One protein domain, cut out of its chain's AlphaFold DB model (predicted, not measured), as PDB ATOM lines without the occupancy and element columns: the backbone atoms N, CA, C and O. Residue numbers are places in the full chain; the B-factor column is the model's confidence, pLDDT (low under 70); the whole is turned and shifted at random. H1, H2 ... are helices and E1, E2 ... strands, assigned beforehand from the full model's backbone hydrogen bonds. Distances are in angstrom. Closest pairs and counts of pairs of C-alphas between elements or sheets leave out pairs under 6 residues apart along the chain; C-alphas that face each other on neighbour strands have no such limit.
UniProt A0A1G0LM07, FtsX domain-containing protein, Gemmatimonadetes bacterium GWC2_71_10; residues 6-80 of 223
ATOM      1  N   ASP A   6     -26.913 -50.114 -54.125       89.69
ATOM      2  CA  ASP A   6     -25.911 -49.524 -55.013       89.69
ATOM      3  C   ASP A   6     -25.312 -48.259 -54.366       89.69
ATOM      4  O   ASP A   6     -26.015 -47.316 -54.000       89.69
ATOM      5  N   LEU A   7     -23.984 -48.218 -54.247       88.75
ATOM      6  CA  LEU A   7     -23.206 -47.078 -53.755       88.75
ATOM      7  C   LEU A   7     -22.410 -46.446 -54.886       88.75
ATOM      8  O   LEU A   7     -21.768 -47.149 -55.662       88.75
ATOM      9  N   THR A   8     -22.353 -45.116 -54.915       87.88
ATOM     10  CA  THR A   8     -21.418 -44.389 -55.783       87.88
ATOM     11  C   THR A   8     -20.261 -43.840 -54.961       87.88
ATOM     12  O   THR A   8     -20.440 -42.953 -54.129       87.88
ATOM     13  N   TRP A   9     -19.065 -44.360 -55.214       86.62
ATOM     14  CA  TRP A   9     -17.817 -43.942 -54.587       86.62
ATOM     15  C   TRP A   9     -17.147 -42.856 -55.416       86.62
ATOM     16  O   TRP A   9     -17.199 -42.884 -56.644       86.62
ATOM     17  N   ASN A  10     -16.471 -41.921 -54.753       85.31
ATOM     18  CA  ASN A  10     -15.596 -40.955 -55.405       85.31
ATOM     19  C   ASN A  10     -14.150 -41.223 -54.976       85.31
ATOM     20  O   ASN A  10     -13.757 -40.876 -53.863       85.31
ATOM     21  N   VAL A  11     -13.363 -41.849 -55.850       82.00
ATOM     22  CA  VAL A  11     -11.959 -42.187 -55.598       82.00
ATOM     23  C   VAL A  11     -11.079 -41.148 -56.285       82.00
ATOM     24  O   VAL A  11     -10.801 -41.244 -57.477       82.00
ATOM     25  N   GLN A  12     -10.680 -40.118 -55.533       78.56
ATOM     26  CA  GLN A  12      -9.842 -39.011 -56.025       78.56
ATOM     27  C   GLN A  12     -10.355 -38.368 -57.335       78.56
ATOM     28  O   GLN A  12      -9.574 -38.000 -58.207       78.56
ATOM     29  N   GLY A  13     -11.678 -38.241 -57.489       77.06
ATOM     30  CA  GLY A  13     -12.328 -37.660 -58.670       77.06
ATOM     31  C   GLY A  13     -12.916 -38.689 -59.641       77.06
ATOM     32  O   GLY A  13     -13.801 -38.337 -60.423       77.06
ATOM     33  N   ALA A  14     -12.503 -39.958 -59.569       81.12
ATOM     34  CA  ALA A  14     -13.108 -41.041 -60.339       81.12
ATOM     35  C   ALA A  14     -14.375 -41.551 -59.635       81.12
ATOM     36  O   ALA A  14     -14.310 -42.086 -58.525       81.12
ATOM     37  N   ARG A  15     -15.541 -41.388 -60.272       84.25
ATOM     38  CA  ARG A  15     -16.808 -41.921 -59.751       84.25
ATOM     39  C   ARG A  15     -16.972 -43.384 -60.152       84.25
ATOM     40  O   ARG A  15     -16.950 -43.688 -61.342       84.25
ATOM     41  N   VAL A  16     -17.164 -44.263 -59.173       84.81
ATOM     42  CA  VAL A  16     -17.349 -45.706 -59.376       84.81
ATOM     43  C   VAL A  16     -18.616 -46.146 -58.653       84.81
ATOM     44  O   VAL A  16     -18.696 -46.052 -57.430       84.81
ATOM     45  N   THR A  17     -19.614 -46.615 -59.398       87.06
ATOM     46  CA  THR A  17     -20.854 -47.154 -58.824       87.06
ATOM     47  C   THR A  17     -20.734 -48.669 -58.662       87.06
ATOM     48  O   THR A  17     -20.397 -49.367 -59.615       87.06
ATOM     49  N   THR A  18     -20.979 -49.179 -57.455       88.25
ATOM     50  CA  THR A  18     -20.824 -50.598 -57.093       88.25
ATOM     51  C   THR A  18     -21.952 -51.069 -56.187       88.25
ATOM     52  O   THR A  18     -22.440 -50.284 -55.379       88.25
ATOM     53  N   ARG A  19     -22.270 -52.362 -56.226       89.12
ATOM     54  CA  ARG A  19     -23.267 -52.988 -55.348       89.12
ATOM     55  C   ARG A  19     -22.643 -53.606 -54.099       89.12
ATOM     56  O   ARG A  19     -21.599 -54.252 -54.195       89.12
ATOM     57  N   ILE A  20     -23.302 -53.478 -52.945       90.56
ATOM     58  CA  ILE A  20     -22.890 -54.150 -51.703       90.56
ATOM     59  C   ILE A  20     -23.206 -55.650 -51.802       90.56
ATOM     60  O   ILE A  20     -24.370 -56.039 -51.832       90.56
ATOM     61  N   VAL A  21     -22.175 -56.500 -51.833       90.81
ATOM     62  CA  VAL A  21     -22.323 -57.973 -51.901       90.81
ATOM     63  C   VAL A  21     -22.172 -58.635 -50.530       90.81
ATOM     64  O   VAL A  21     -22.806 -59.649 -50.255       90.81
ATOM     65  N   ALA A  22     -21.339 -58.068 -49.656       89.19
ATOM     66  CA  ALA A  22     -21.088 -58.593 -48.323       89.19
ATOM     67  C   ALA A  22     -20.697 -57.464 -47.367       89.19
ATOM     68  O   ALA A  22     -19.994 -56.528 -47.751       89.19
ATOM     69  N   LEU A  23     -21.120 -57.592 -46.112       89.25
ATOM     70  CA  LEU A  23     -20.661 -56.761 -45.004       89.25
ATOM     71  C   LEU A  23     -19.719 -57.606 -44.143       89.25
ATOM     72  O   LEU A  23     -20.017 -58.768 -43.865       89.25
ATOM     73  N   ARG A  24     -18.582 -57.039 -43.732       87.94
ATOM     74  CA  ARG A  24     -17.697 -57.666 -42.741       87.94
ATOM     75  C   ARG A  24     -17.559 -56.762 -41.534       87.94
ATOM     76  O   ARG A  24     -17.444 -55.546 -41.678       87.94
ATOM     77  N   GLU A  25     -17.480 -57.377 -40.368       82.00
ATOM     78  CA  GLU A  25     -17.054 -56.692 -39.160       82.00
ATOM     79  C   GLU A  25     -15.526 -56.599 -39.149       82.00
ATOM     80  O   GLU A  25     -14.819 -57.562 -39.463       82.00
ATOM     81  N   VAL A  26     -15.013 -55.407 -38.859       79.38
ATOM     82  CA  VAL A  26     -13.579 -55.124 -38.852       79.38
ATOM     83  C   VAL A  26     -13.169 -54.762 -37.441       79.38
ATOM     84  O   VAL A  26     -13.626 -53.770 -36.882       79.38
ATOM     85  N   ASP A  27     -12.262 -55.560 -36.897       74.19
ATOM     86  CA  ASP A  27     -11.651 -55.304 -35.607       74.19
ATOM     87  C   ASP A  27     -10.469 -54.343 -35.776       74.19
ATOM     88  O   ASP A  27      -9.367 -54.739 -36.160       74.19
ATOM     89  N   TRP A  28     -10.719 -53.062 -35.507       70.06
ATOM     90  CA  TRP A  28      -9.719 -51.995 -35.585       70.06
ATOM     91  C   TRP A  28      -8.731 -52.002 -34.410       70.06
ATOM     92  O   TRP A  28      -7.741 -51.271 -34.452       70.06
ATOM     93  N   ALA A  29      -8.972 -52.814 -33.373       64.94
ATOM     94  CA  ALA A  29      -8.014 -53.000 -32.287       64.94
ATOM     95  C   ALA A  29      -6.839 -53.887 -32.730       64.94
ATOM     96  O   ALA A  29      -5.718 -53.743 -32.231       64.94
ATOM     97  N   ARG A  30      -7.061 -54.763 -33.720       64.94
ATOM     98  CA  ARG A  30      -5.980 -55.425 -34.451       64.94
ATOM     99  C   ARG A  30      -5.345 -54.420 -35.409       64.94
ATOM    100  O   ARG A  30      -5.982 -53.943 -36.341       64.94
ATOM    101  N   LEU A  31      -4.057 -54.139 -35.199       65.44
ATOM    102  CA  LEU A  31      -3.206 -53.282 -36.048       65.44
ATOM    103  C   LEU A  31      -2.917 -53.900 -37.437       65.44
ATOM    104  O   LEU A  31      -1.856 -53.673 -38.021       65.44
ATOM    105  N   ASP A  32      -3.846 -54.702 -37.948       68.19
ATOM    106  CA  ASP A  32      -3.814 -55.264 -39.285       68.19
ATOM    107  C   ASP A  32      -4.274 -54.224 -40.310       68.19
ATOM    108  O   ASP A  32      -4.961 -53.242 -40.014       68.19
ATOM    109  N   VAL A  33      -3.891 -54.454 -41.559       67.12
ATOM    110  CA  VAL A  33      -4.227 -53.573 -42.675       67.12
ATOM    111  C   VAL A  33      -5.677 -53.806 -43.051       67.12
ATOM    112  O   VAL A  33      -6.016 -54.787 -43.713       67.12
ATOM    113  N   ASN A  34      -6.544 -52.904 -42.615       76.25
ATOM    114  CA  ASN A  34      -7.964 -52.989 -42.884       76.25
ATOM    115  C   ASN A  34      -8.409 -51.895 -43.849       76.25
ATOM    116  O   ASN A  34      -8.108 -50.718 -43.671       76.25
ATOM    117  N   PHE A  35      -9.165 -52.305 -44.864       78.56
ATOM    118  CA  PHE A  35      -9.825 -51.405 -45.801       78.56
ATOM    119  C   PHE A  35     -11.323 -51.358 -45.488       78.56
ATOM    120  O   PHE A  35     -11.921 -52.394 -45.176       78.56
ATOM    121  N   PHE A  36     -11.908 -50.158 -45.575       78.00
ATOM    122  CA  PHE A  36     -13.341 -49.918 -45.356       78.00
ATOM    123  C   PHE A  36     -14.221 -50.615 -46.401       78.00
ATOM    124  O   PHE A  36     -15.307 -51.080 -46.079       78.00
ATOM    125  N   ALA A  37     -13.736 -50.710 -47.638       83.00
ATOM    126  CA  ALA A  37     -14.387 -51.415 -48.732       83.00
ATOM    127  C   ALA A  37     -13.329 -52.146 -49.564       83.00
ATOM    128  O   ALA A  37     -12.215 -51.650 -49.743       83.00
ATOM    129  N   VAL A  38     -13.680 -53.334 -50.056       85.94
ATOM    130  CA  VAL A  38     -12.823 -54.155 -50.916       85.94
ATOM    131  C   VAL A  38     -13.513 -54.291 -52.262       85.94
ATOM    132  O   VAL A  38     -14.679 -54.676 -52.325       85.94
ATOM    133  N   PHE A  39     -12.790 -53.973 -53.331       84.38
ATOM    134  CA  PHE A  39     -13.308 -53.990 -54.692       84.38
ATOM    135  C   PHE A  39     -12.587 -55.051 -55.528       84.38
ATOM    136  O   PHE A  39     -11.395 -55.288 -55.312       84.38
ATOM    137  N   PRO A  40     -13.264 -55.665 -56.510       83.31
ATOM    138  CA  PRO A  40     -12.575 -56.416 -57.551       83.31
ATOM    139  C   PRO A  40     -11.672 -55.473 -58.361       83.31
ATOM    140  O   PRO A  40     -12.032 -54.317 -58.594       83.31
ATOM    141  N   SER A  41     -10.517 -55.964 -58.821       77.19
ATOM    142  CA  SER A  41      -9.505 -55.153 -59.522       77.19
ATOM    143  C   SER A  41     -10.074 -54.366 -60.709       77.19
ATOM    144  O   SER A  41      -9.768 -53.185 -60.853       77.19
ATOM    145  N   ALA A  42     -10.976 -54.979 -61.484       78.56
ATOM    146  CA  ALA A  42     -11.619 -54.374 -62.654       78.56
ATOM    147  C   ALA A  42     -12.423 -53.095 -62.341       78.56
ATOM    148  O   ALA A  42     -12.537 -52.208 -63.182       78.56
ATOM    149  N   ALA A  43     -12.976 -52.967 -61.128       76.56
ATOM    150  CA  ALA A  43     -13.795 -51.812 -60.755       76.56
ATOM    151  C   ALA A  43     -12.968 -50.533 -60.524       76.56
ATOM    152  O   ALA A  43     -13.516 -49.433 -60.565       76.56
ATOM    153  N   LEU A  44     -11.658 -50.665 -60.284       76.56
ATOM    154  CA  LEU A  44     -10.766 -49.561 -59.915       76.56
ATOM    155  C   LEU A  44      -9.655 -49.291 -60.940       76.56
ATOM    156  O   LEU A  44      -8.810 -48.440 -60.685       76.56
ATOM    157  N   GLU A  45      -9.659 -49.938 -62.111       78.31
ATOM    158  CA  GLU A  45      -8.598 -49.786 -63.128       78.31
ATOM    159  C   GLU A  45      -8.374 -48.338 -63.588       78.31
ATOM    160  O   GLU A  45      -7.270 -47.967 -63.979       78.31
ATOM    161  N   ARG A  46      -9.420 -47.508 -63.540       73.38
ATOM    162  CA  ARG A  46      -9.373 -46.094 -63.949       73.38
ATOM    163  C   ARG A  46      -9.097 -45.126 -62.794       73.38
ATOM    164  O   ARG A  46      -9.020 -43.924 -63.032       73.38
ATOM    165  N   ALA A  47      -8.992 -45.619 -61.561       77.62
ATOM    166  CA  ALA A  47      -8.783 -44.797 -60.377       77.62
ATOM    167  C   ALA A  47      -7.291 -44.759 -59.980       77.62
ATOM    168  O   ALA A  47      -6.591 -45.762 -60.130       77.62
ATOM    169  N   PRO A  48      -6.781 -43.636 -59.438       77.00
ATOM    170  CA  PRO A  48      -5.420 -43.573 -58.911       77.00
ATOM    171  C   PRO A  48      -5.212 -44.590 -57.777       77.00
ATOM    172  O   PRO A  48      -5.956 -44.590 -56.794       77.00
ATOM    173  N   ALA A  49      -4.185 -45.438 -57.890       76.00
ATOM    174  CA  ALA A  49      -3.868 -46.464 -56.897       76.00
ATOM    175  C   ALA A  49      -2.637 -46.085 -56.061       76.00
ATOM    176  O   ALA A  49      -1.613 -45.660 -56.593       76.00
ATOM    177  N   THR A  50      -2.724 -46.283 -54.744       77.31
ATOM    178  CA  THR A  50      -1.573 -46.221 -53.830       77.31
ATOM    179  C   THR A  50      -1.246 -47.630 -53.361       77.31
ATOM    180  O   THR A  50      -2.109 -48.320 -52.822       77.31
ATOM    181  N   TRP A  51      -0.001 -48.056 -53.554       79.88
ATOM    182  CA  TRP A  51       0.457 -49.380 -53.145       79.88
ATOM    183  C   TRP A  51       1.080 -49.314 -51.755       79.88
ATOM    184  O   TRP A  51       1.949 -48.483 -51.497       79.88
ATOM    185  N   VAL A  52       0.648 -50.207 -50.867       80.38
ATOM    186  CA  VAL A  52       1.187 -50.321 -49.510       80.38
ATOM    187  C   VAL A  52       1.853 -51.684 -49.368       80.38
ATOM    188  O   VAL A  52       1.221 -52.712 -49.600       80.38
ATOM    189  N   PHE A  53       3.128 -51.691 -48.986       82.25
ATOM    190  CA  PHE A  53       3.912 -52.908 -48.796       82.25
ATOM    191  C   PHE A  53       4.295 -53.069 -47.330       82.25
ATOM    192  O   PHE A  53       4.757 -52.126 -46.688       82.25
ATOM    193  N   PHE A  54       4.154 -54.290 -46.822       82.12
ATOM    194  CA  PHE A  54       4.548 -54.648 -45.466       82.12
ATOM    195  C   PHE A  54       5.706 -55.629 -45.528       82.12
ATOM    196  O   PHE A  54       5.654 -56.635 -46.230       82.12
ATOM    197  N   THR A  55       6.756 -55.338 -44.771       84.50
ATOM    198  CA  THR A  55       7.894 -56.236 -44.610       84.50
ATOM    199  C   THR A  55       8.229 -56.361 -43.135       84.50
ATOM    200  O   THR A  55       8.242 -55.374 -42.395       84.50
ATOM    201  N   ARG A  56       8.465 -57.593 -42.684       82.75
ATOM    202  CA  ARG A  56       8.853 -57.877 -41.305       82.75
ATOM    203  C   ARG A  56      10.363 -58.026 -41.249       82.75
ATOM    204  O   ARG A  56      10.914 -58.975 -41.794       82.75
ATOM    205  N   VAL A  57      11.015 -57.111 -40.539       84.69
ATOM    206  CA  VAL A  57      12.459 -57.164 -40.293       84.69
ATOM    207  C   VAL A  57      12.702 -57.204 -38.789       84.69
ATOM    208  O   VAL A  57      12.435 -56.230 -38.074       84.69
ATOM    209  N   ASN A  58      13.195 -58.350 -38.319       81.81
ATOM    210  CA  ASN A  58      13.395 -58.616 -36.895       81.81
ATOM    211  C   ASN A  58      14.566 -57.800 -36.320       81.81
ATOM    212  O   ASN A  58      14.473 -57.316 -35.195       81.81
ATOM    213  N   ASP A  59      15.630 -57.585 -37.099       86.50
ATOM    214  CA  ASP A  59      16.789 -56.796 -36.675       86.50
ATOM    215  C   ASP A  59      16.610 -55.293 -36.961       86.50
ATOM    216  O   ASP A  59      16.278 -54.871 -38.073       86.50
ATOM    217  N   ALA A  60      16.874 -54.463 -35.951       82.06
ATOM    218  CA  ALA A  60      16.794 -53.012 -36.056       82.06
ATOM    219  C   ALA A  60      17.834 -52.445 -37.036       82.06
ATOM    220  O   ALA A  60      17.508 -51.542 -37.807       82.06
ATOM    221  N   ALA A  61      19.056 -52.991 -37.057       84.94
ATOM    222  CA  ALA A  61      20.109 -52.495 -37.942       84.94
ATOM    223  C   ALA A  61      19.820 -52.836 -39.413       84.94
ATOM    224  O   ALA A  61      20.059 -52.017 -40.303       84.94
ATOM    225  N   GLN A  62      19.277 -54.025 -39.686       85.69
ATOM    226  CA  GLN A  62      18.762 -54.370 -41.013       85.69
ATOM    227  C   GLN A  62      17.565 -53.506 -41.418       85.69
ATOM    228  O   GLN A  62      17.512 -53.067 -42.563       85.69
ATOM    229  N   ARG A  63      16.641 -53.192 -40.500       84.94
ATOM    230  CA  ARG A  63      15.480 -52.340 -40.805       84.94
ATOM    231  C   ARG A  63      15.895 -50.932 -41.215       84.94
ATOM    232  O   ARG A  63      15.410 -50.431 -42.223       84.94
ATOM    233  N   THR A  64      16.834 -50.321 -40.491       85.00
ATOM    234  CA  THR A  64      17.376 -49.001 -40.847       85.00
ATOM    235  C   THR A  64      18.102 -49.032 -42.192       85.00
ATOM    236  O   THR A  64      17.927 -48.118 -42.996       85.00
ATOM    237  N   ARG A  65      18.881 -50.088 -42.470       86.81
ATOM    238  CA  ARG A  65      19.547 -50.268 -43.771       86.81
ATOM    239  C   ARG A  65      18.545 -50.417 -44.913       86.81
ATOM    240  O   ARG A  65      18.703 -49.756 -45.933       86.81
ATOM    241  N   LEU A  66      17.505 -51.226 -44.722       86.12
ATOM    242  CA  LEU A  66      16.446 -51.422 -45.707       86.12
ATOM    243  C   LEU A  66      15.670 -50.126 -45.956       86.12
ATOM    244  O   LEU A  66      15.486 -49.745 -47.104       86.12
ATOM    245  N   GLN A  67      15.269 -49.420 -44.897       85.12
ATOM    246  CA  GLN A  67      14.551 -48.151 -45.018       85.12
ATOM    247  C   GLN A  67      15.381 -47.113 -45.779       85.12
ATOM    248  O   GLN A  67      14.858 -46.456 -46.673       85.12
ATOM    249  N   ARG A  68      16.680 -47.007 -45.473       86.12
ATOM    250  CA  ARG A  68      17.590 -46.111 -46.194       86.12
ATOM    251  C   ARG A  68      17.709 -46.499 -47.671       86.12
ATOM    252  O   ARG A  68      17.501 -45.644 -48.520       86.12
ATOM    253  N   ALA A  69      17.951 -47.776 -47.971       88.19
ATOM    254  CA  ALA A  69      18.077 -48.260 -49.347       88.19
ATOM    255  C   ALA A  69      16.793 -48.059 -50.175       88.19
ATOM    256  O   ALA A  69      16.862 -47.764 -51.365       88.19
ATOM    257  N   VAL A  70      15.616 -48.199 -49.550       87.88
ATOM    258  CA  VAL A  70      14.321 -47.957 -50.205       87.88
ATOM    259  C   VAL A  70      14.130 -46.474 -50.507       87.88
ATOM    260  O   VAL A  70      13.769 -46.149 -51.630       87.88
ATOM    261  N   VAL A  71      14.411 -45.583 -49.554       86.69
ATOM    262  CA  VAL A  71      14.270 -44.130 -49.758       86.69
ATOM    263  C   VAL A  71      15.278 -43.606 -50.788       86.69
ATOM    264  O   VAL A  71      14.921 -42.770 -51.613       86.69
ATOM    265  N   GLU A  72      16.512 -44.122 -50.789       88.25
ATOM    266  CA  GLU A  72      17.538 -43.766 -51.780       88.25
ATOM    267  C   GLU A  72      17.146 -44.195 -53.201       88.25
ATOM    268  O   GLU A  72      17.351 -43.446 -54.153       88.25
ATOM    269  N   ARG A  73      16.575 -45.398 -53.357       90.38
ATOM    270  CA  ARG A  73      16.215 -45.943 -54.673       90.38
ATOM    271  C   ARG A  73      14.837 -45.490 -55.163       90.38
ATOM    272  O   ARG A  73      14.617 -45.448 -56.372       90.38
ATOM    273  N   TYR A  74      13.932 -45.152 -54.247       87.31
ATOM    274  CA  TYR A  74      12.554 -44.748 -54.526       87.31
ATOM    275  C   TYR A  74      12.153 -43.536 -53.663       87.31
ATOM    276  O   TYR A  74      11.498 -43.694 -52.629       87.31
ATOM    277  N   PRO A  75      12.493 -42.304 -54.088       82.75
ATOM    278  CA  PRO A  75      12.217 -41.082 -53.320       82.75
ATOM    279  C   PRO A  75      10.722 -40.779 -53.136       82.75
ATOM    280  O   PRO A  75      10.341 -39.992 -52.275       82.75
ATOM    281  N   ASN A  76       9.866 -41.393 -53.955       83.88
ATOM    282  CA  ASN A  76       8.410 -41.283 -53.900       83.88
ATOM    283  C   ASN A  76       7.755 -42.252 -52.895       83.88
ATOM    284  O   ASN A  76       6.528 -42.275 -52.795       83.88
ATOM    285  N   VAL A  77       8.536 -43.066 -52.171       83.19
ATOM    286  CA  VAL A  77       8.031 -44.040 -51.193       83.19
ATOM    287  C   VAL A  77       8.220 -43.517 -49.770       83.19
ATOM    288  O   VAL A  77       9.340 -43.345 -49.290       83.19
ATOM    289  N   THR A  78       7.113 -43.334 -49.051       79.50
ATOM    290  CA  THR A  78       7.133 -42.991 -47.623       79.50
ATOM    291  C   THR A  78       7.257 -44.261 -46.781       79.50
ATOM    292  O   THR A  78       6.358 -45.099 -46.764       79.50
ATOM    293  N   GLY A  79       8.366 -44.407 -46.054       77.81
ATOM    294  CA  GLY A  79       8.568 -45.515 -45.116       77.81
ATOM    295  C   GLY A  79       7.990 -45.214 -43.731       77.81
ATOM    296  O   GLY A  79       8.360 -44.215 -43.118       77.81
ATOM    297  N   PHE A  80       7.134 -46.098 -43.212       80.12
ATOM    298  CA  PHE A  80       6.563 -45.989 -41.866       80.12
ATOM    299  C   PHE A  80       7.064 -47.133 -40.965       80.12
ATOM    300  O   PHE A  80       6.809 -48.303 -41.249       80.12
TER     301      PHE A  80
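What this domain is: This is residues 6 to 80 of the 223 residues of the protein "FtsX domain-containing protein" of Gemmatimonadetes bacterium GWC2_71_10 (UniProt A0A1G0LM07). A small two-strand hairpin, E1 and E2, lies at one end of an open, elongated model and a lone helix, H2, at the other, with long loops between them. After the hairpin the chain swings out in a wide loop, of which residues 27 to 32 stand free, and returns to the short helix H1 near E2; residues 45 to 59 then run across to H2, and residues 74 to 80 fold back after it. The printed part has 75 residues, with two named strands followed by two named helices; the sheet is E1 - E2, antiparallel. The class is mixed, helices and strands, with 30 residues, under half, in named elements. The whole is only just loose, close to extended, with a radius of gyration of the C-alphas of 17.0 A and spans of 49 by 29 by 16 A.

How they stand to each other: E1, residues 6 to 11, and E2, residues 14 to 19, form a hairpin and are antiparallel, with 154 degrees between their directions. N 7 and O 18 are 2.8 A apart and N 14 and O 11 are 3.0 A apart, both within hydrogen-bond range. The closest C-alphas of E2 and H1, residues 41 to 44, are those of Val 16 and Ala 43, 7.2 A apart. H2, residues 60 to 73, is apart from E1, E2 and H1. In H2 every O i to N i+4 pair is within hydrogen-bond range; H1 is too short for such a pair.

Where its parts are: E1 begins at C-alpha 6, (-25.911, -49.524, -55.013), and is 15.8 A long; E2 is 16.5 A long. H1 is 5.7 A long. H2 is 19.9 A long and ends at C-alpha 73, (16.215, -45.943, -54.673).

The domain as a whole: The two C-alphas farthest apart are those of Asp 6 and Ala 61, 49.2 A. The printed part has no cut. The links E2 to H1 and H1 to H2 are long, and E1 to E2 is tight. The mean pLDDT of the printed part is 81.9, and residues 29 to 33 are under 70.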